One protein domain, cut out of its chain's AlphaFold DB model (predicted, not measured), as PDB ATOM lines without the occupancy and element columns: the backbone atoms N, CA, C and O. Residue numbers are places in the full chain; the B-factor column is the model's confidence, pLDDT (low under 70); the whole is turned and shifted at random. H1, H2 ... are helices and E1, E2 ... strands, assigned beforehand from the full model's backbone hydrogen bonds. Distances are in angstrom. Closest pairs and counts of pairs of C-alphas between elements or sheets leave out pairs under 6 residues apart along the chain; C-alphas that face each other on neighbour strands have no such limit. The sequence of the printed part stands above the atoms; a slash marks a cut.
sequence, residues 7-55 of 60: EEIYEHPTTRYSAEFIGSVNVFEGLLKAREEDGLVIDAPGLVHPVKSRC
ATOM      1  N   GLU A   7      -4.319 110.343-162.748       55.38
ATOM      2  CA  GLU A   7      -3.063 109.829-162.178       55.38
ATOM      3  C   GLU A   7      -1.971 109.522-163.229       55.38
ATOM      4  O   GLU A   7      -0.815 109.905-163.046       55.38
ATOM      5  N   GLU A   8      -2.333 108.960-164.390       54.28
ATOM      6  CA  GLU A   8      -1.383 108.597-165.458       54.28
ATOM      7  C   GLU A   8      -0.772 109.811-166.178       54.28
ATOM      8  O   GLU A   8       0.333 109.731-166.721       54.28
ATOM      9  N   ILE A   9      -1.464 110.953-166.182       55.12
ATOM     10  CA  ILE A   9      -0.951 112.205-166.756       55.12
ATOM     11  C   ILE A   9       0.035 112.885-165.783       55.12
ATOM     12  O   ILE A   9       0.930 113.602-166.237       55.12
ATOM     13  N   TYR A  10      -0.089 112.642-164.468       50.12
ATOM     14  CA  TYR A  10       0.766 113.261-163.443       50.12
ATOM     15  C   TYR A  10       2.149 112.618-163.347       50.12
ATOM     16  O   TYR A  10       3.139 113.337-163.214       50.12
ATOM     17  N   GLU A  11       2.243 111.289-163.398       49.56
ATOM     18  CA  GLU A  11       3.511 110.616-163.081       49.56
ATOM     19  C   GLU A  11       4.425 110.417-164.303       49.56
ATOM     20  O   GLU A  11       5.650 110.348-164.157       49.56
ATOM     21  N   HIS A  12       3.870 110.398-165.524       50.84
ATOM     22  CA  HIS A  12       4.622 110.080-166.745       50.84
ATOM     23  C   HIS A  12       4.268 110.974-167.953       50.84
ATOM     24  O   HIS A  12       3.768 110.486-168.975       50.84
ATOM     25  N   PRO A  13       4.557 112.290-167.905       43.62
ATOM     26  CA  PRO A  13       4.264 113.182-169.020       43.62
ATOM     27  C   PRO A  13       5.129 112.839-170.241       43.62
ATOM     28  O   PRO A  13       6.352 112.966-170.228       43.62
ATOM     29  N   THR A  14       4.490 112.441-171.344       50.62
ATOM     30  CA  THR A  14       5.186 112.033-172.579       50.62
ATOM     31  C   THR A  14       5.616 113.220-173.453       50.62
ATOM     32  O   THR A  14       6.266 113.025-174.479       50.62
ATOM     33  N   THR A  15       5.260 114.463-173.093       50.22
ATOM     34  CA  THR A  15       5.632 115.661-173.864       50.22
ATOM     35  C   THR A  15       5.862 116.894-172.988       50.22
ATOM     36  O   THR A  15       5.183 117.100-171.984       50.22
ATOM     37  N   ARG A  16       6.784 117.759-173.434       48.44
ATOM     38  CA  ARG A  16       7.175 119.034-172.800       48.44
ATOM     39  C   ARG A  16       6.010 120.021-172.591       48.44
ATOM     40  O   ARG A  16       6.139 120.919-171.773       48.44
ATOM     41  N   TYR A  17       4.889 119.842-173.291       46.00
ATOM     42  CA  TYR A  17       3.702 120.700-173.195       46.00
ATOM     43  C   TYR A  17       2.800 120.356-171.991       46.00
ATOM     44  O   TYR A  17       2.078 121.212-171.495       46.00
ATOM     45  N   SER A  18       2.864 119.124-171.471       46.53
ATOM     46  CA  SER A  18       2.041 118.693-170.326       46.53
ATOM     47  C   SER A  18       2.562 119.192-168.968       46.53
ATOM     48  O   SER A  18       1.832 119.144-167.985       46.53
ATOM     49  N   ALA A  19       3.805 119.683-168.901       49.59
ATOM     50  CA  ALA A  19       4.452 120.113-167.657       49.59
ATOM     51  C   ALA A  19       4.074 121.540-167.203       49.59
ATOM     52  O   ALA A  19       4.375 121.913-166.073       49.59
ATOM     53  N   GLU A  20       3.423 122.341-168.056       49.47
ATOM     54  CA  GLU A  20       3.052 123.731-167.733       49.47
ATOM     55  C   GLU A  20       1.667 123.861-167.075       49.47
ATOM     56  O   GLU A  20       1.380 124.882-166.455       49.47
ATOM     57  N   PHE A  21       0.798 122.848-167.183       51.44
ATOM     58  CA  PHE A  21      -0.609 122.981-166.780       51.44
ATOM     59  C   PHE A  21      -0.923 122.480-165.360       51.44
ATOM     60  O   PHE A  21      -1.989 122.779-164.828       51.44
ATOM     61  N   ILE A  22      -0.013 121.751-164.709       47.91
ATOM     62  CA  ILE A  22      -0.245 121.202-163.370       47.91
ATOM     63  C   ILE A  22       0.890 121.649-162.452       47.91
ATOM     64  O   ILE A  22       2.042 121.254-162.600       47.91
ATOM     65  N   GLY A  23       0.545 122.571-161.559       51.44
ATOM     66  CA  GLY A  23       1.467 123.449-160.854       51.44
ATOM     67  C   GLY A  23       2.572 122.772-160.041       51.44
ATOM     68  O   GLY A  23       2.366 121.745-159.396       51.44
ATOM     69  N   SER A  24       3.703 123.489-159.994       52.56
ATOM     70  CA  SER A  24       4.899 123.355-159.129       52.56
ATOM     71  C   SER A  24       6.198 122.941-159.829       52.56
ATOM     72  O   SER A  24       7.186 122.676-159.149       52.56
ATOM     73  N   VAL A  25       6.263 122.941-161.163       61.34
ATOM     74  CA  VAL A  25       7.548 122.821-161.873       61.34
ATOM     75  C   VAL A  25       8.024 124.209-162.298       61.34
ATOM     76  O   VAL A  25       7.377 124.883-163.094       61.34
ATOM     77  N   ASN A  26       9.165 124.648-161.763       67.12
ATOM     78  CA  ASN A  26       9.840 125.858-162.231       67.12
ATOM     79  C   ASN A  26      10.734 125.491-163.417       67.12
ATOM     80  O   ASN A  26      11.703 124.752-163.253       67.12
ATOM     81  N   VAL A  27      10.417 126.012-164.601       70.38
ATOM     82  CA  VAL A  27      11.274 125.890-165.784       70.38
ATOM     83  C   VAL A  27      12.122 127.149-165.885       70.38
ATOM     84  O   VAL A  27      11.599 128.259-165.929       70.38
ATOM     85  N   PHE A  28      13.437 126.977-165.923       76.38
ATOM     86  CA  PHE A  28      14.391 128.065-166.096       76.38
ATOM     87  C   PHE A  28      15.465 127.652-167.097       76.38
ATOM     88  O   PHE A  28      15.825 126.478-167.208       76.38
ATOM     89  N   GLU A  29      15.973 128.628-167.842       80.50
ATOM     90  CA  GLU A  29      17.138 128.422-168.691       80.50
ATOM     91  C   GLU A  29      18.390 128.320-167.817       80.50
ATOM     92  O   GLU A  29      18.575 129.093-166.874       80.50
ATOM     93  N   GLY A  30      19.243 127.346-168.121       85.75
ATOM     94  CA  GLY A  30      20.480 127.113-167.395       85.75
ATOM     95  C   GLY A  30      21.613 126.729-168.337       85.75
ATOM     96  O   GLY A  30      21.411 126.032-169.331       85.75
ATOM     97  N   LEU A  31      22.815 127.187-168.012       87.62
ATOM     98  CA  LEU A  31      24.062 126.857-168.684       87.62
ATOM     99  C   LEU A  31      24.819 125.818-167.859       87.62
ATOM    100  O   LEU A  31      25.059 126.001-166.664       87.62
ATOM    101  N   LEU A  32      25.238 124.731-168.504       87.94
ATOM    102  CA  LEU A  32      26.094 123.731-167.873       87.94
ATOM    103  C   LEU A  32      27.482 124.337-167.612       87.94
ATOM    104  O   LEU A  32      28.207 124.644-168.556       87.94
ATOM    105  N   LYS A  33      27.858 124.499-166.340       88.81
ATOM    106  CA  LYS A  33      29.175 125.019-165.941       88.81
ATOM    107  C   LYS A  33      30.215 123.922-165.793       88.81
ATOM    108  O   LYS A  33      31.356 124.117-166.198       88.81
ATOM    109  N   ALA A  34      29.830 122.794-165.203       86.25
ATOM    110  CA  ALA A  34      30.736 121.683-164.946       86.25
ATOM    111  C   ALA A  34      30.005 120.339-164.991       86.25
ATOM    112  O   ALA A  34      28.826 120.238-164.641       86.25
ATOM    113  N   ARG A  35      30.739 119.310-165.420       85.56
ATOM    114  CA  ARG A  35      30.369 117.903-165.273       85.56
ATOM    115  C   ARG A  35      31.296 117.284-164.240       85.56
ATOM    116  O   ARG A  35      32.509 117.314-164.424       85.56
ATOM    117  N   GLU A  36      30.718 116.754-163.179       85.19
ATOM    118  CA  GLU A  36      31.408 116.041-162.110       85.19
ATOM    119  C   GLU A  36      31.000 114.562-162.164       85.19
ATOM    120  O   GLU A  36      29.995 114.200-162.779       85.19
ATOM    121  N   GLU A  37      31.777 113.687-161.531       80.81
ATOM    122  CA  GLU A  37      31.487 112.245-161.523       80.81
ATOM    123  C   GLU A  37      30.147 111.916-160.843       80.81
ATOM    124  O   GLU A  37      29.504 110.928-161.189       80.81
ATOM    125  N   ASP A  38      29.704 112.762-159.908       82.06
ATOM    126  CA  ASP A  38      28.461 112.602-159.149       82.06
ATOM    127  C   ASP A  38      27.289 113.436-159.700       82.06
ATOM    128  O   ASP A  38      26.171 113.367-159.171       82.06
ATOM    129  N   GLY A  39      27.508 114.238-160.752       85.81
ATOM    130  CA  GLY A  39      26.474 115.135-161.243       85.81
ATOM    131  C   GLY A  39      26.888 116.278-162.158       85.81
ATOM    132  O   GLY A  39      27.969 116.337-162.730       85.81
ATOM    133  N   LEU A  40      25.942 117.191-162.346       88.88
ATOM    134  CA  LEU A  40      26.042 118.355-163.215       88.88
ATOM    135  C   LEU A  40      25.851 119.619-162.385       88.88
ATOM    136  O   LEU A  40      24.929 119.691-161.568       88.88
ATOM    137  N   VAL A  41      26.679 120.629-162.645       88.81
ATOM    138  CA  VAL A  41      26.529 121.972-162.076       88.81
ATOM    139  C   VAL A  41      25.964 122.889-163.151       88.81
ATOM    140  O   VAL A  41      26.605 123.125-164.180       88.81
ATOM    141  N   ILE A  42      24.755 123.393-162.919       90.12
ATOM    142  CA  ILE A  42      24.012 124.239-163.852       90.12
ATOM    143  C   ILE A  42      23.877 125.629-163.240       90.12
ATOM    144  O   ILE A  42      23.352 125.788-162.141       90.12
ATOM    145  N   ASP A  43      24.345 126.637-163.963       89.75
ATOM    146  CA  ASP A  43      24.146 128.041-163.615       89.75
ATOM    147  C   ASP A  43      22.907 128.560-164.331       89.75
ATOM    148  O   ASP A  43      22.787 128.407-165.545       89.75
ATOM    149  N   ALA A  44      21.986 129.157-163.591       85.19
ATOM    150  CA  ALA A  44      20.770 129.720-164.146       85.19
ATOM    151  C   ALA A  44      20.713 131.192-163.739       85.19
ATOM    152  O   ALA A  44      20.699 131.471-162.542       85.19
ATOM    153  N   PRO A  45      20.631 132.144-164.687       82.75
ATOM    154  CA  PRO A  45      20.634 133.572-164.365       82.75
ATOM    155  C   PRO A  45      19.455 133.999-163.473       82.75
ATOM    156  O   PRO A  45      19.512 135.051-162.844       82.75
ATOM    157  N   GLY A  46      18.393 133.189-163.400       78.94
ATOM    158  CA  GLY A  46      17.248 133.400-162.510       78.94
ATOM    159  C   GLY A  46      17.411 132.849-161.086       78.94
ATOM    160  O   GLY A  46      16.490 132.994-160.287       78.94
ATOM    161  N   LEU A  47      18.537 132.208-160.751       81.38
ATOM    162  CA  LEU A  47      18.797 131.628-159.433       81.38
ATOM    163  C   LEU A  47      20.035 132.267-158.795       81.38
ATOM    164  O   LEU A  47      21.054 132.478-159.440       81.38
ATOM    165  N   VAL A  48      19.953 132.549-157.491       82.94
ATOM    166  CA  VAL A  48      21.072 133.129-156.717       82.94
ATOM    167  C   VAL A  48      22.226 132.133-156.564       82.94
ATOM    168  O   VAL A  48      23.385 132.523-156.430       82.94
ATOM    169  N   HIS A  49      21.910 130.838-156.589       84.94
ATOM    170  CA  HIS A  49      22.878 129.762-156.456       84.94
ATOM    171  C   HIS A  49      22.756 128.770-157.616       84.94
ATOM    172  O   HIS A  49      21.636 128.470-158.040       84.94
ATOM    173  N   PRO A  50      23.887 128.229-158.104       84.31
ATOM    174  CA  PRO A  50      23.877 127.199-159.129       84.31
ATOM    175  C   PRO A  50      23.204 125.924-158.614       84.31
ATOM    176  O   PRO A  50      23.309 125.558-157.441       84.31
ATOM    177  N   VAL A  51      22.525 125.227-159.518       86.62
ATOM    178  CA  VAL A  51      21.805 123.989-159.232       86.62
ATOM    179  C   VAL A  51      22.730 122.805-159.476       86.62
ATOM    180  O   VAL A  51      23.260 122.643-160.577       86.62
ATOM    181  N   LYS A  52      22.895 121.948-158.463       86.88
ATOM    182  CA  LYS A  52      23.595 120.667-158.604       86.88
ATOM    183  C   LYS A  52      22.580 119.544-158.807       86.88
ATOM    184  O   LYS A  52      21.789 119.249-157.914       86.88
ATOM    185  N   SER A  53      22.606 118.921-159.982       82.12
ATOM    186  CA  SER A  53      21.774 117.759-160.305       82.12
ATOM    187  C   SER A  53      22.616 116.493-160.262       82.12
ATOM    188  O   SER A  53      23.677 116.442-160.879       82.12
ATOM    189  N   ARG A  54      22.156 115.460-159.550       79.56
ATOM    190  CA  ARG A  54      22.844 114.162-159.532       79.56
ATOM    191  C   ARG A  54      22.581 113.431-160.853       79.56
ATOM    192  O   ARG A  54      21.445 113.057-161.133       79.56
ATOM    193  N   CYS A  55      23.625 113.237-161.661       68.25
ATOM    194  CA  CYS A  55      23.571 112.414-162.876       68.25
ATOM    195  C   CYS A  55      23.672 110.956-162.409       68.25
ATOM    196  O   CYS A  55      24.749 110.498-162.056       68.25
TER     197      CYS A  55
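What this domain is: This is residues 7 to 55 of the 60 residues of the protein "Putrescine transport ATP-binding protein PotG" of Salmonella enterica subsp. enterica serovar Daytona (UniProt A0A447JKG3). What does the model look like? With little regular structure, it sets a small three-stranded antiparallel sheet, E1-E2-E3, at one end and short helix H1 at the other, joined by a long unnamed stretch; residues 11 to 17 stand free. What are its measures? The 49 printed residues run H1, E1, E2, E3, class mixed, with 19 in named elements. It is loose, radius of gyration of the C-alphas 13.5 A, spanning 35 by 24 by 14 A.

Where its parts are: Where are the strands? E1 is residues 31 to 36, 14.6 A long; E2, 39 to 43, 13.3 A; E3, 51 to 53, 6.3 A, ending at C-alpha 53 (21.774, 117.759, -160.305). Where is H1? Residues 7 to 11, 6.7 A, from C-alpha 7 (-3.063, 109.829, -162.178).

How they stand to each other: How do strands pair? E1, E2 and E3 form a meander, each the antiparallel neighbour of the one before. Hairpin E1 and E2, at 155 degrees, has N 31 and O 43 within hydrogen-bond range, 2.8 A; hairpin E2 and E3, at 157 degrees, N 40 and O 53, 2.8 A. And H1? It is not on the sheet; its O i to N i+4 pair is within range.

The domain as a whole: How large? The farthest C-alphas, Glu 7 and Ala 34, are 35.9 A apart. Cuts, links, confidence? The printed part has no cut; H1 to E1 is a long link; residues 7 to 26 and 55 have pLDDT under 70.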